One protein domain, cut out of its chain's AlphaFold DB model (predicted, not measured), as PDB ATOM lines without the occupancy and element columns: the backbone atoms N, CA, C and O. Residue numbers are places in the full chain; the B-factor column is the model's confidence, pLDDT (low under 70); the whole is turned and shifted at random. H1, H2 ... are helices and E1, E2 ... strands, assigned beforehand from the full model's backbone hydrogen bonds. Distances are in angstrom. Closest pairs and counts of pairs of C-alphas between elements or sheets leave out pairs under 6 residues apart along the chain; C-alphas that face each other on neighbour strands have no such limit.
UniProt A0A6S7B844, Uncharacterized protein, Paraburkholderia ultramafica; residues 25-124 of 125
ATOM      1  N   ASN A  25       2.485 -54.127  45.389       92.75
ATOM      2  CA  ASN A  25       3.901 -54.438  45.539       92.75
ATOM      3  C   ASN A  25       4.705 -53.776  44.420       92.75
ATOM      4  O   ASN A  25       4.381 -53.908  43.235       92.75
ATOM      5  N   ALA A  26       5.779 -53.097  44.799       92.19
ATOM      6  CA  ALA A  26       6.683 -52.444  43.873       92.19
ATOM      7  C   ALA A  26       8.140 -52.627  44.302       92.19
ATOM      8  O   ALA A  26       8.439 -52.911  45.460       92.19
ATOM      9  N   THR A  27       9.051 -52.452  43.356       93.75
ATOM     10  CA  THR A  27      10.494 -52.456  43.577       93.75
ATOM     11  C   THR A  27      11.039 -51.058  43.340       93.75
ATOM     12  O   THR A  27      10.626 -50.378  42.402       93.75
ATOM     13  N   VAL A  28      11.974 -50.624  44.173       91.56
ATOM     14  CA  VAL A  28      12.657 -49.340  44.008       91.56
ATOM     15  C   VAL A  28      13.558 -49.395  42.768       91.56
ATOM     16  O   VAL A  28      14.531 -50.146  42.741       91.56
ATOM     17  N   GLU A  29      13.249 -48.598  41.741       90.19
ATOM     18  CA  GLU A  29      14.093 -48.430  40.543       90.19
ATOM     19  C   GLU A  29      15.070 -47.256  40.696       90.19
ATOM     20  O   GLU A  29      16.148 -47.275  40.105       90.19
ATOM     21  N   GLY A  30      14.727 -46.246  41.500       82.88
ATOM     22  CA  GLY A  30      15.575 -45.076  41.696       82.88
ATOM     23  C   GLY A  30      15.267 -44.318  42.980       82.88
ATOM     24  O   GLY A  30      14.109 -44.114  43.331       82.88
ATOM     25  N   VAL A  31      16.328 -43.875  43.649       71.94
ATOM     26  CA  VAL A  31      16.290 -42.920  44.763       71.94
ATOM     27  C   VAL A  31      17.415 -41.921  44.496       71.94
ATOM     28  O   VAL A  31      18.564 -42.212  44.838       71.94
ATOM     29  N   PRO A  32      17.187 -40.810  43.773       58.53
ATOM     30  CA  PRO A  32      18.178 -39.743  43.693       58.53
ATOM     31  C   PRO A  32      18.659 -39.388  45.096       58.53
ATOM     32  O   PRO A  32      17.866 -39.154  46.005       58.53
ATOM     33  N   GLY A  33      19.979 -39.447  45.273       54.31
ATOM     34  CA  GLY A  33      20.605 -39.373  46.582       54.31
ATOM     35  C   GLY A  33      20.231 -38.083  47.289       54.31
ATOM     36  O   GLY A  33      20.632 -37.004  46.858       54.31
ATOM     37  N   THR A  34      19.504 -38.187  48.396       49.53
ATOM     38  CA  THR A  34      19.281 -37.039  49.261       49.53
ATOM     39  C   THR A  34      19.651 -37.377  50.694       49.53
ATOM     40  O   THR A  34      19.018 -38.158  51.397       49.53
ATOM     41  N   ASN A  35      20.673 -36.675  51.169       49.56
ATOM     42  CA  ASN A  35      20.890 -36.450  52.593       49.56
ATOM     43  C   ASN A  35      19.884 -35.405  53.147       49.56
ATOM     44  O   ASN A  35      20.157 -34.776  54.163       49.56
ATOM     45  N   VAL A  36      18.744 -35.189  52.470       48.88
ATOM     46  CA  VAL A  36      17.743 -34.145  52.743       48.88
ATOM     47  C   VAL A  36      16.317 -34.683  52.574       48.88
ATOM     48  O   VAL A  36      16.070 -35.552  51.735       48.88
ATOM     49  N   ASN A  37      15.391 -34.151  53.383       58.47
ATOM     50  CA  ASN A  37      13.940 -34.307  53.221       58.47
ATOM     51  C   ASN A  37      13.534 -33.963  51.776       58.47
ATOM     52  O   ASN A  37      14.009 -32.961  51.245       58.47
ATOM     53  N   GLY A  38      12.665 -34.768  51.155       63.59
ATOM     54  CA  GLY A  38      12.168 -34.515  49.794       63.59
ATOM     55  C   GLY A  38      12.988 -35.150  48.666       63.59
ATOM     56  O   GLY A  38      13.097 -34.570  47.592       63.59
ATOM     57  N   GLY A  39      13.597 -36.319  48.890       80.75
ATOM     58  CA  GLY A  39      14.212 -37.087  47.802       80.75
ATOM     59  C   GLY A  39      13.158 -37.733  46.910       80.75
ATOM     60  O   GLY A  39      12.273 -38.410  47.431       80.75
ATOM     61  N   LEU A  40      13.275 -37.557  45.592       87.06
ATOM     62  CA  LEU A  40      12.421 -38.246  44.623       87.06
ATOM     63  C   LEU A  40      12.634 -39.766  44.745       87.06
ATOM     64  O   LEU A  40      13.741 -40.243  44.995       87.06
ATOM     65  N   VAL A  41      11.575 -40.536  44.546       90.62
ATOM     66  CA  VAL A  41      11.598 -41.993  44.488       90.62
ATOM     67  C   VAL A  41      10.843 -42.473  43.261       90.62
ATOM     68  O   VAL A  41       9.761 -41.985  42.926       90.62
ATOM     69  N   VAL A  42      11.439 -43.445  42.582       93.81
ATOM     70  CA  VAL A  42      10.855 -44.126  41.431       93.81
ATOM     71  C   VAL A  42      10.712 -45.592  41.783       93.81
ATOM     72  O   VAL A  42      11.693 -46.265  42.114       93.81
ATOM     73  N   LEU A  43       9.485 -46.088  41.706       94.62
ATOM     74  CA  LEU A  43       9.150 -47.477  41.973       94.62
ATOM     75  C   LEU A  43       8.556 -48.109  40.720       94.62
ATOM     76  O   LEU A  43       7.892 -47.441  39.929       94.62
ATOM     77  N   ARG A  44       8.726 -49.414  40.569       96.06
ATOM     78  CA  ARG A  44       8.098 -50.193  39.505       96.06
ATOM     79  C   ARG A  44       7.260 -51.306  40.081       96.06
ATOM     80  O   ARG A  44       7.731 -52.034  40.948       96.06
ATOM     81  N   SER A  45       6.037 -51.452  39.588       94.75
ATOM     82  CA  SER A  45       5.176 -52.571  39.959       94.75
ATOM     83  C   SER A  45       5.852 -53.912  39.653       94.75
ATOM     84  O   SER A  45       6.625 -54.039  38.699       94.75
ATOM     85  N   THR A  46       5.551 -54.939  40.444       92.19
ATOM     86  CA  THR A  46       6.118 -56.288  40.252       92.19
ATOM     87  C   THR A  46       5.758 -56.906  38.899       92.19
ATOM     88  O   THR A  46       6.576 -57.610  38.308       92.19
ATOM     89  N   ASP A  47       4.571 -56.597  38.374       91.00
ATOM     90  CA  ASP A  47       4.118 -56.990  37.034       91.00
ATOM     91  C   ASP A  47       4.780 -56.181  35.901       91.00
ATOM     92  O   ASP A  47       4.568 -56.464  34.724       91.00
ATOM     93  N   LYS A  48       5.610 -55.189  36.253       90.62
ATOM     94  CA  LYS A  48       6.365 -54.297  35.365       90.62
ATOM     95  C   LYS A  48       5.518 -53.394  34.464       90.62
ATOM     96  O   LYS A  48       6.114 -52.713  33.621       90.62
ATOM     97  N   ASN A  49       4.202 -53.345  34.664       94.62
ATOM     98  CA  ASN A  49       3.274 -52.555  33.857       94.62
ATOM     99  C   ASN A  49       3.230 -51.082  34.268       94.62
ATOM    100  O   ASN A  49       2.992 -50.226  33.419       94.62
ATOM    101  N   CYS A  50       3.493 -50.768  35.535       96.00
ATOM    102  CA  CYS A  50       3.404 -49.419  36.076       96.00
ATOM    103  C   CYS A  50       4.732 -48.953  36.670       96.00
ATOM    104  O   CYS A  50       5.446 -49.707  37.334       96.00
ATOM    105  N   ARG A  51       5.029 -47.668  36.484       96.44
ATOM    106  CA  ARG A  51       5.981 -46.925  37.311       96.44
ATOM    107  C   ARG A  51       5.240 -45.939  38.193       96.44
ATOM    108  O   ARG A  51       4.262 -45.338  37.756       96.44
ATOM    109  N   TYR A  52       5.734 -45.764  39.403       95.56
ATOM    110  CA  TYR A  52       5.202 -44.868  40.414       95.56
ATOM    111  C   TYR A  52       6.267 -43.856  40.793       95.56
ATOM    112  O   TYR A  52       7.436 -44.215  40.948       95.56
ATOM    113  N   TYR A  53       5.847 -42.611  40.952       93.75
ATOM    114  CA  TYR A  53       6.742 -41.499  41.206       93.75
ATOM    115  C   TYR A  53       6.210 -40.645  42.346       93.75
ATOM    116  O   TYR A  53       5.010 -40.360  42.440       93.75
ATOM    117  N   GLY A  54       7.132 -40.206  43.182       92.31
ATOM    118  CA  GLY A  54       6.851 -39.242  44.225       92.31
ATOM    119  C   GLY A  54       8.087 -39.015  45.065       92.31
ATOM    120  O   GLY A  54       9.195 -39.120  44.552       92.31
ATOM    121  N   ASP A  55       7.907 -38.745  46.347       90.31
ATOM    122  CA  ASP A  55       8.959 -38.202  47.193       90.31
ATOM    123  C   ASP A  55       9.002 -38.875  48.564       90.31
ATOM    124  O   ASP A  55       8.041 -39.485  49.037       90.31
ATOM    125  N   ILE A  56      10.134 -38.716  49.242       88.88
ATOM    126  CA  ILE A  56      10.363 -39.192  50.603       88.88
ATOM    127  C   ILE A  56      10.188 -38.031  51.583       88.88
ATOM    128  O   ILE A  56      10.955 -37.065  51.580       88.88
ATOM    129  N   TRP A  57       9.190 -38.152  52.448       86.56
ATOM    130  CA  TRP A  57       8.773 -37.139  53.405       86.56
ATOM    131  C   TRP A  57       9.123 -37.580  54.819       86.56
ATOM    132  O   TRP A  57       9.031 -38.756  55.170       86.56
ATOM    133  N   GLU A  58       9.490 -36.613  55.647       86.38
ATOM    134  CA  GLU A  58       9.543 -36.796  57.086       86.38
ATOM    135  C   GLU A  58       8.188 -36.382  57.665       86.38
ATOM    136  O   GLU A  58       7.737 -35.248  57.497       86.38
ATOM    137  N   THR A  59       7.513 -37.320  58.319       83.75
ATOM    138  CA  THR A  59       6.176 -37.115  58.871       83.75
ATOM    139  C   THR A  59       6.209 -37.156  60.393       83.75
ATOM    140  O   THR A  59       6.608 -38.172  60.972       83.75
ATOM    141  N   PRO A  60       5.802 -36.066  61.067       86.12
ATOM    142  CA  PRO A  60       5.706 -36.055  62.514       86.12
ATOM    143  C   PRO A  60       4.582 -36.972  62.992       86.12
ATOM    144  O   PRO A  60       3.487 -36.981  62.428       86.12
ATOM    145  N   ARG A  61       4.818 -37.669  64.100       86.38
ATOM    146  CA  ARG A  61       3.808 -38.444  64.815       86.38
ATOM    147  C   ARG A  61       3.987 -38.369  66.324       86.38
ATOM    148  O   ARG A  61       5.060 -38.042  66.839       86.38
ATOM    149  N   GLU A  62       2.928 -38.762  67.019       88.06
ATOM    150  CA  GLU A  62       2.954 -38.916  68.465       88.06
ATOM    151  C   GLU A  62       3.861 -40.089  68.895       88.06
ATOM    152  O   GLU A  62       3.909 -41.137  68.223       88.06
ATOM    153  N   PRO A  63       4.572 -39.949  70.028       90.44
ATOM    154  CA  PRO A  63       5.342 -41.035  70.617       90.44
ATOM    155  C   PRO A  63       4.427 -42.161  71.113       90.44
ATOM    156  O   PRO A  63       3.493 -41.931  71.884       90.44
ATOM    157  N   ARG A  64       4.730 -43.409  70.753       91.19
ATOM    158  CA  ARG A  64       3.911 -44.582  71.115       91.19
ATOM    159  C   ARG A  64       4.374 -45.289  72.391       91.19
ATOM    160  O   ARG A  64       3.710 -46.207  72.855       91.19
ATOM    161  N   GLY A  65       5.494 -44.869  72.981       90.69
ATOM    162  CA  GLY A  65       6.044 -45.495  74.185       90.69
ATOM    163  C   GLY A  65       7.037 -44.615  74.935       90.69
ATOM    164  O   GLY A  65       7.455 -43.571  74.445       90.69
ATOM    165  N   LEU A  66       7.436 -45.048  76.135       91.00
ATOM    166  CA  LEU A  66       8.292 -44.268  77.039       91.00
ATOM    167  C   LEU A  66       9.631 -43.866  76.406       91.00
ATOM    168  O   LEU A  66      10.023 -42.710  76.505       91.00
ATOM    169  N   ARG A  67      10.303 -44.782  75.699       90.50
ATOM    170  CA  ARG A  67      11.565 -44.479  75.004       90.50
ATOM    171  C   ARG A  67      11.395 -43.365  73.969       90.50
ATOM    172  O   ARG A  67      12.188 -42.433  73.929       90.50
ATOM    173  N   GLU A  68      10.359 -43.465  73.145       92.06
ATOM    174  CA  GLU A  68      10.057 -42.450  72.137       92.06
ATOM    175  C   GLU A  68       9.649 -41.124  72.776       92.06
ATOM    176  O   GLU A  68      10.043 -40.078  72.277       92.06
ATOM    177  N   ARG A  69       8.929 -41.147  73.906       89.62
ATOM    178  CA  ARG A  69       8.612 -39.934  74.675       89.62
ATOM    179  C   ARG A  69       9.880 -39.244  75.169       89.62
ATOM    180  O   ARG A  69       9.993 -38.035  75.031       89.62
ATOM    181  N   VAL A  70      10.852 -40.002  75.681       89.75
ATOM    182  CA  VAL A  70      12.160 -39.458  76.084       89.75
ATOM    183  C   VAL A  70      12.890 -38.832  74.893       89.75
ATOM    184  O   VAL A  70      13.431 -37.739  75.021       89.75
ATOM    185  N   MET A  71      12.865 -39.469  73.719       86.38
ATOM    186  CA  MET A  71      13.443 -38.885  72.499       86.38
ATOM    187  C   MET A  71      12.705 -37.611  72.054       86.38
ATOM    188  O   MET A  71      13.348 -36.621  71.712       86.38
ATOM    189  N   ALA A  72      11.372 -37.609  72.108       87.44
ATOM    190  CA  ALA A  72      10.524 -36.476  71.740       87.44
ATOM    191  C   ALA A  72      10.727 -35.258  72.655       87.44
ATOM    192  O   ALA A  72      10.673 -34.123  72.187       87.44
ATOM    193  N   LEU A  73      11.036 -35.467  73.941       88.56
ATOM    194  CA  LEU A  73      11.408 -34.377  74.856       88.56
ATOM    195  C   LEU A  73      12.647 -33.613  74.369       88.56
ATOM    196  O   LEU A  73      12.722 -32.400  74.544       88.56
ATOM    197  N   ALA A  74      13.589 -34.297  73.715       83.81
ATOM    198  CA  ALA A  74      14.752 -33.665  73.096       83.81
ATOM    199  C   ALA A  74      14.456 -33.050  71.711       83.81
ATOM    200  O   ALA A  74      15.302 -32.351  71.161       83.81
ATOM    201  N   SER A  75      13.280 -33.307  71.126       73.81
ATOM    202  CA  SER A  75      12.934 -32.955  69.741       73.81
ATOM    203  C   SER A  75      11.510 -32.402  69.625       73.81
ATOM    204  O   SER A  75      10.602 -33.096  69.193       73.81
ATOM    205  N   ASN A  76      11.315 -31.146  70.049       84.44
ATOM    206  CA  ASN A  76      10.066 -30.362  69.955       84.44
ATOM    207  C   ASN A  76       8.743 -31.100  70.275       84.44
ATOM    208  O   ASN A  76       7.679 -30.695  69.807       84.44
ATOM    209  N   GLY A  77       8.800 -32.153  71.093       82.75
ATOM    210  CA  GLY A  77       7.649 -32.966  71.475       82.75
ATOM    211  C   GLY A  77       7.195 -33.984  70.426       82.75
ATOM    212  O   GLY A  77       6.173 -34.626  70.649       82.75
ATOM    213  N   LYS A  78       7.917 -34.176  69.314       86.00
ATOM    214  CA  LYS A  78       7.501 -35.069  68.220       86.00
ATOM    215  C   LYS A  78       8.544 -36.132  67.900       86.00
ATOM    216  O   LYS A  78       9.740 -35.936  68.075       86.00
ATOM    217  N   VAL A  79       8.076 -37.266  67.384       87.56
ATOM    218  CA  VAL A  79       8.932 -38.263  66.727       87.56
ATOM    219  C   VAL A  79       8.623 -38.235  65.245       87.56
ATOM    220  O   VAL A  79       7.470 -38.087  64.851       87.56
ATOM    221  N   TYR A  80       9.652 -38.376  64.424       85.00
ATOM    222  CA  TYR A  80       9.508 -38.329  62.984       85.00
ATOM    223  C   TYR A  80       9.735 -39.710  62.377       85.00
ATOM    224  O   TYR A  80      10.752 -40.356  62.642       85.00
ATOM    225  N   ASP A  81       8.790 -40.136  61.544       85.62
ATOM    226  CA  ASP A  81       8.927 -41.313  60.695       85.62
ATOM    227  C   ASP A  81       9.065 -40.875  59.238       85.62
ATOM    228  O   ASP A  81       8.486 -39.880  58.802       85.62
ATOM    229  N   TRP A  82       9.806 -41.660  58.466       85.88
ATOM    230  CA  TRP A  82       9.939 -41.448  57.032       85.88
ATOM    231  C   TRP A  82       8.803 -42.140  56.295       85.88
ATOM    232  O   TRP A  82       8.478 -43.286  56.614       85.88
ATOM    233  N   MET A  83       8.237 -41.466  55.304       88.88
ATOM    234  CA  MET A  83       7.186 -41.999  54.452       88.88
ATOM    235  C   MET A  83       7.487 -41.699  52.990       88.88
ATOM    236  O   MET A  83       7.853 -40.587  52.626       88.88
ATOM    237  N   THR A  84       7.307 -42.702  52.146       91.12
ATOM    238  CA  THR A  84       7.312 -42.554  50.695       91.12
ATOM    239  C   THR A  84       5.905 -42.179  50.260       91.12
ATOM    240  O   THR A  84       4.968 -42.929  50.537       91.12
ATOM    241  N   VAL A  85       5.753 -41.033  49.609       91.88
ATOM    242  CA  VAL A  85       4.478 -40.499  49.122       91.88
ATOM    243  C   VAL A  85       4.520 -40.484  47.604       91.88
ATOM    244  O   VAL A  85       5.418 -39.891  47.023       91.88
ATOM    245  N   ILE A  86       3.563 -41.140  46.959       93.75
ATOM    246  CA  ILE A  86       3.465 -41.273  45.506       93.75
ATOM    247  C   ILE A  86       2.315 -40.412  45.003       93.75
ATOM    248  O   ILE A  86       1.177 -40.582  45.445       93.75
ATOM    249  N   SER A  87       2.620 -39.545  44.042       93.75
ATOM    250  CA  SER A  87       1.693 -38.549  43.491       93.75
ATOM    251  C   SER A  87       1.201 -38.864  42.077       93.75
ATOM    252  O   SER A  87       0.157 -38.365  41.661       93.75
ATOM    253  N   TYR A  88       1.941 -39.664  41.302       94.56
ATOM    254  CA  TYR A  88       1.509 -40.066  39.962       94.56
ATOM    255  C   TYR A  88       2.044 -41.443  39.561       94.56
ATOM    256  O   TYR A  88       3.101 -41.892  40.019       94.56
ATOM    257  N   SER A  89       1.305 -42.115  38.682       96.31
ATOM    258  CA  SER A  89       1.720 -43.343  38.004       96.31
ATOM    259  C   SER A  89       1.914 -43.109  36.513       96.31
ATOM    260  O   SER A  89       1.363 -42.183  35.930       96.31
ATOM    261  N   SER A  90       2.697 -43.978  35.885       97.38
ATOM    262  CA  SER A  90       2.758 -44.157  34.440       97.38
ATOM    263  C   SER A  90       2.588 -45.642  34.146       97.38
ATOM    264  O   SER A  90       3.486 -46.432  34.441       97.38
ATOM    265  N   CYS A  91       1.431 -46.030  33.615       96.56
ATOM    266  CA  CYS A  91       1.057 -47.430  33.413       96.56
ATOM    267  C   CYS A  91       0.876 -47.765  31.933       96.56
ATOM    268  O   CYS A  91       0.258 -47.003  31.188       96.56
ATOM    269  N   LEU A  92       1.387 -48.925  31.526       95.94
ATOM    270  CA  LEU A  92       1.193 -49.495  30.200       95.94
ATOM    271  C   LEU A  92      -0.260 -49.958  30.051       95.94
ATOM    272  O   LEU A  92      -0.751 -50.781  30.826       95.94
ATOM    273  N   ARG A  93      -0.957 -49.425  29.051       94.56
ATOM    274  CA  ARG A  93      -2.302 -49.852  28.666       94.56
ATOM    275  C   ARG A  93      -2.231 -50.990  27.634       94.56
ATOM    276  O   ARG A  93      -1.205 -51.161  26.976       94.56
ATOM    277  N   PRO A  94      -3.326 -51.750  27.439       93.56
ATOM    278  CA  PRO A  94      -3.376 -52.825  26.442       93.56
ATOM    279  C   PRO A  94      -3.108 -52.374  24.998       93.56
ATOM    280  O   PRO A  94      -2.707 -53.184  24.173       93.56
ATOM    281  N   ASP A  95      -3.309 -51.088  24.694       94.56
ATOM    282  CA  ASP A  95      -3.006 -50.483  23.390       94.56
ATOM    283  C   ASP A  95      -1.506 -50.171  23.192       94.56
ATOM    284  O   ASP A  95      -1.119 -49.599  22.173       94.56
ATOM    285  N   GLY A  96      -0.657 -50.529  24.161       94.12
ATOM    286  CA  GLY A  96       0.788 -50.327  24.124       94.12
ATOM    287  C   GLY A  96       1.248 -48.931  24.547       94.12
ATOM    288  O   GLY A  96       2.454 -48.679  24.575       94.12
ATOM    289  N   ARG A  97       0.336 -48.015  24.895       95.94
ATOM    290  CA  ARG A  97       0.698 -46.663  25.339       95.94
ATOM    291  C   ARG A  97       0.829 -46.589  26.853       95.94
ATOM    292  O   ARG A  97       0.097 -47.238  27.593       95.94
ATOM    293  N   TYR A  98       1.737 -45.733  27.312       93.69
ATOM    294  CA  TYR A  98       1.795 -45.347  28.715       93.69
ATOM    295  C   TYR A  98       0.810 -44.213  28.985       93.69
ATOM    296  O   TYR A  98       0.823 -43.197  28.290       93.69
ATOM    297  N   VAL A  99      -0.014 -44.375  30.015       96.81
ATOM    298  CA  VAL A  99      -0.915 -43.332  30.512       96.81
ATOM    299  C   VAL A  99      -0.412 -42.864  31.867       96.81
ATOM    300  O   VAL A  99      -0.074 -43.685  32.720       96.81
ATOM    301  N   VAL A 100      -0.323 -41.544  32.029       96.25
ATOM    302  CA  VAL A 100       0.074 -40.898  33.281       96.25
ATOM    303  C   VAL A 100      -1.174 -40.461  34.029       96.25
ATOM    304  O   VAL A 100      -2.010 -39.766  33.455       96.25
ATOM    305  N   GLU A 101      -1.297 -40.862  35.291       94.62
ATOM    306  CA  GLU A 101      -2.471 -40.569  36.115       94.62
ATOM    307  C   GLU A 101      -2.043 -40.057  37.494       94.62
ATOM    308  O   GLU A 101      -1.085 -40.584  38.072       94.62
ATOM    309  N   PRO A 102      -2.728 -39.035  38.040       94.88
ATOM    310  CA  PRO A 102      -2.547 -38.658  39.431       94.88
ATOM    311  C   PRO A 102      -3.069 -39.780  40.328       94.88
ATOM    312  O   PRO A 102      -4.150 -40.324  40.101       94.88
ATOM    313  N   ILE A 103      -2.307 -40.112  41.364       94.12
ATOM    314  CA  ILE A 103      -2.672 -41.119  42.363       94.12
ATOM    315  C   ILE A 103      -2.228 -40.643  43.740       94.12
ATOM    316  O   ILE A 103      -1.391 -39.754  43.853       94.12
ATOM    317  N   SER A 104      -2.763 -41.263  44.785       93.75
ATOM    318  CA  SER A 104      -2.374 -40.964  46.158       93.75
ATOM    319  C   SER A 104      -2.056 -42.262  46.882       93.75
ATOM    320  O   SER A 104      -2.943 -42.920  47.431       93.75
ATOM    321  N   LEU A 105      -0.788 -42.675  46.815       94.00
ATOM    322  CA  LEU A 105      -0.301 -43.873  47.500       94.00
ATOM    323  C   LEU A 105       0.805 -43.519  48.489       94.00
ATOM    324  O   LEU A 105       1.564 -42.575  48.288       94.00
ATOM    325  N   VAL A 106       0.935 -44.322  49.538       92.25
ATOM    326  CA  VAL A 106       1.993 -44.185  50.537       92.25
ATOM    327  C   VAL A 106       2.636 -45.523  50.863       92.25
ATOM    328  O   VAL A 106       2.000 -46.575  50.779       92.25
ATOM    329  N   SER A 107       3.892 -45.484  51.297       90.69
ATOM    330  CA  SER A 107       4.574 -46.619  51.917       90.69
ATOM    331  C   SER A 107       5.386 -46.156  53.125       90.69
ATOM    332  O   SER A 107       6.125 -45.173  53.011       90.69
ATOM    333  N   PRO A 108       5.272 -46.823  54.287       86.62
ATOM    334  CA  PRO A 108       6.146 -46.549  55.420       86.62
ATOM    335  C   PRO A 108       7.622 -46.742  55.051       86.62
ATOM    336  O   PRO A 108       7.984 -47.707  54.383       86.62
ATOM    337  N   GLY A 109       8.488 -45.865  55.552       80.12
ATOM    338  CA  GLY A 109       9.916 -45.870  55.249       80.12
ATOM    339  C   GLY A 109      10.297 -44.888  54.139       80.12
ATOM    340  O   GLY A 109       9.483 -44.130  53.623       80.12
ATOM    341  N   GLY A 110      11.585 -44.857  53.804       75.81
ATOM    342  CA  GLY A 110      12.104 -43.942  52.783       75.81
ATOM    343  C   GLY A 110      13.607 -43.734  52.900       75.81
ATOM    344  O   GLY A 110      14.354 -44.139  52.021       75.81
ATOM    345  N   LYS A 111      14.082 -43.218  54.042       73.81
ATOM    346  CA  LYS A 111      15.504 -42.851  54.238       73.81
ATOM    347  C   LYS A 111      16.511 -43.985  53.993       73.81
ATOM    348  O   LYS A 111      17.687 -43.733  53.764       73.81
ATOM    349  N   ARG A 112      16.075 -45.241  54.112       76.81
ATOM    350  CA  ARG A 112      16.924 -46.430  53.934       76.81
ATOM    351  C   ARG A 112      16.626 -47.211  52.659       76.81
ATOM    352  O   ARG A 112      17.261 -48.243  52.480       76.81
ATOM    353  N   LEU A 113      15.690 -46.748  51.827       84.25
ATOM    354  CA  LEU A 113      15.370 -47.430  50.580       84.25
ATOM    355  C   LEU A 113      16.589 -47.429  49.663       84.25
ATOM    356  O   LEU A 113      17.247 -46.405  49.463       84.25
ATOM    357  N   ARG A 114      16.880 -48.597  49.112       87.56
ATOM    358  CA  ARG A 114      17.924 -48.840  48.124       87.56
ATOM    359  C   ARG A 114      17.280 -49.334  46.842       87.56
ATOM    360  O   ARG A 114      16.212 -49.937  46.859       87.56
ATOM    361  N   ILE A 115      17.957 -49.098  45.724       89.31
ATOM    362  CA  ILE A 115      17.560 -49.687  44.443       89.31
ATOM    363  C   ILE A 115      17.504 -51.212  44.608       89.31
ATOM    364  O   ILE A 115      18.451 -51.816  45.115       89.31
ATOM    365  N   GLY A 116      16.393 -51.813  44.184       89.69
ATOM    366  CA  GLY A 116      16.113 -53.240  44.342       89.69
ATOM    367  C   GLY A 116      15.296 -53.612  45.583       89.69
ATOM    368  O   GLY A 116      14.809 -54.740  45.640       89.69
ATOM    369  N   ASP A 117      15.087 -52.700  46.538       91.12
ATOM    370  CA  ASP A 117      14.227 -52.971  47.694       91.12
ATOM    371  C   ASP A 117      12.766 -53.159  47.262       91.12
ATOM    372  O   ASP A 117      12.266 -52.467  46.370       91.12
ATOM    373  N   SER A 118      12.062 -54.070  47.936       91.50
ATOM    374  CA  SER A 118      10.621 -54.270  47.768       91.50
ATOM    375  C   SER A 118       9.842 -53.404  48.749       91.50
ATOM    376  O   SER A 118      10.125 -53.397  49.948       91.50
ATOM    377  N   VAL A 119       8.816 -52.723  48.252       91.94
ATOM    378  CA  VAL A 119       7.914 -51.887  49.043       91.94
ATOM    379  C   VAL A 119       6.465 -52.241  48.747       91.94
ATOM    380  O   VAL A 119       6.118 -52.643  47.637       91.94
ATOM    381  N   ALA A 120       5.613 -52.064  49.752       93.31
ATOM    382  CA  ALA A 120       4.172 -52.177  49.597       93.31
ATOM    383  C   ALA A 120       3.558 -50.777  49.654       93.31
ATOM    384  O   ALA A 120       3.690 -50.069  50.657       93.31
ATOM    385  N   LEU A 121       2.920 -50.375  48.561       91.88
ATOM    386  CA  LEU A 121       2.159 -49.142  48.447       91.88
ATOM    387  C   LEU A 121       0.713 -49.406  48.865       91.88
ATOM    388  O   LEU A 121       0.131 -50.429  48.506       91.88
ATOM    389  N   ARG A 122       0.121 -48.467  49.593       93.31
ATOM    390  CA  ARG A 122      -1.300 -48.473  49.962       93.31
ATOM    391  C   ARG A 122      -1.933 -47.128  49.641       93.31
ATOM    392  O   ARG A 122      -1.222 -46.126  49.602       93.31
ATOM    393  N   SER A 123      -3.250 -47.105  49.456       90.38
ATOM    394  CA  SER A 123      -4.006 -45.855  49.330       90.38
ATOM    395  C   SER A 123      -3.771 -44.950  50.543       90.38
ATOM    396  O   SER A 123      -3.642 -45.436  51.669       90.38
ATOM    397  N   SER A 124      -3.679 -43.641  50.319       79.88
ATOM    398  CA  SER A 124      -3.381 -42.665  51.372       79.88
ATOM    399  C   SER A 124      -4.608 -42.149  52.143       79.88
ATOM    400  O   SER A 124      -4.442 -41.119  52.782       79.88
TER     401      SER A 124
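This is residues 25 to 124 of the 125 residues of an uncharacterized protein of Paraburkholderia ultramafica (UniProt A0A6S7B844). Six strands, E1 to E6, ring a small closed barrel that is drawn out along E3, E4 and E5; past the ring, E3 and E4 run on as a two-stranded arm to the one helix, H1, at the far end. The turn between E4 and E5 makes the opposite end of the long axis, while E1, E2 and E6 are shorter and complete the ring. The printed part has 100 residues, in the order E1 E2 E3 H1 E4 E5 E6, and its class is mostly strand, with each neighbour pair antiparallel. It is loose, with a radius of gyration of the C-alphas of 15.9 A, and a rod in outline, spanning 56 by 25 by 18 A.

Start at E1, residues 25 to 30, which forms a hairpin with E2, residues 39 to 45; there N 27 and O 44 are 2.8 A apart, within hydrogen-bond range. E2 and E3, residues 50 to 61, form the next hairpin, with N 43 and O 52 at 2.9 A, which completes the meander E1 E2 E3, each strand the antiparallel neighbour of the one before. E3 bends by 60 degrees at residue 58. Next comes H1, residues 66 to 73, in which every O i to N i+4 pair is within hydrogen-bond range. H1 is on the barrel, and its closest C-alphas to E4, residues 79 to 92, are those of Ala 72 and Val 79, 5.6 A apart. E4 is antiparallel to E3 at 164 degrees, with N 57 and O 83 at 2.8 A. E4, E5, residues 98 to 108, and E6, residues 118 to 123, form the second meander; look at N 86 and O 105, 2.8 A, then N 106 and O 122, 2.8 A. E5 bends by 74 degrees at residue 102. The pairing of E6 is staggered: residues 122 to 123 pair with E5, and residues 118 to 120 pair with E1, closing the ring with N 119 and O 26 at 2.8 A. E1 and E4 are apart, as are E3 and E6.

Find C-alpha 25 at (3.901, -54.438, 45.539), where E1 begins. E3 measures 30.8 A from first to last C-alpha. E4, the longest strand, runs 39.0 A from C-alpha 79 at (8.932, -38.263, 66.727), and E5 runs 27.1 A. E6 ends at C-alpha 123, (-4.006, -45.855, 49.330).

The C-alphas farthest apart, those of Val 70 and Asp 95, are 55.9 A from each other. The printed part has no cut and no long link. Mean pLDDT of the printed part is 87.4; residues 32 to 38 are under 70.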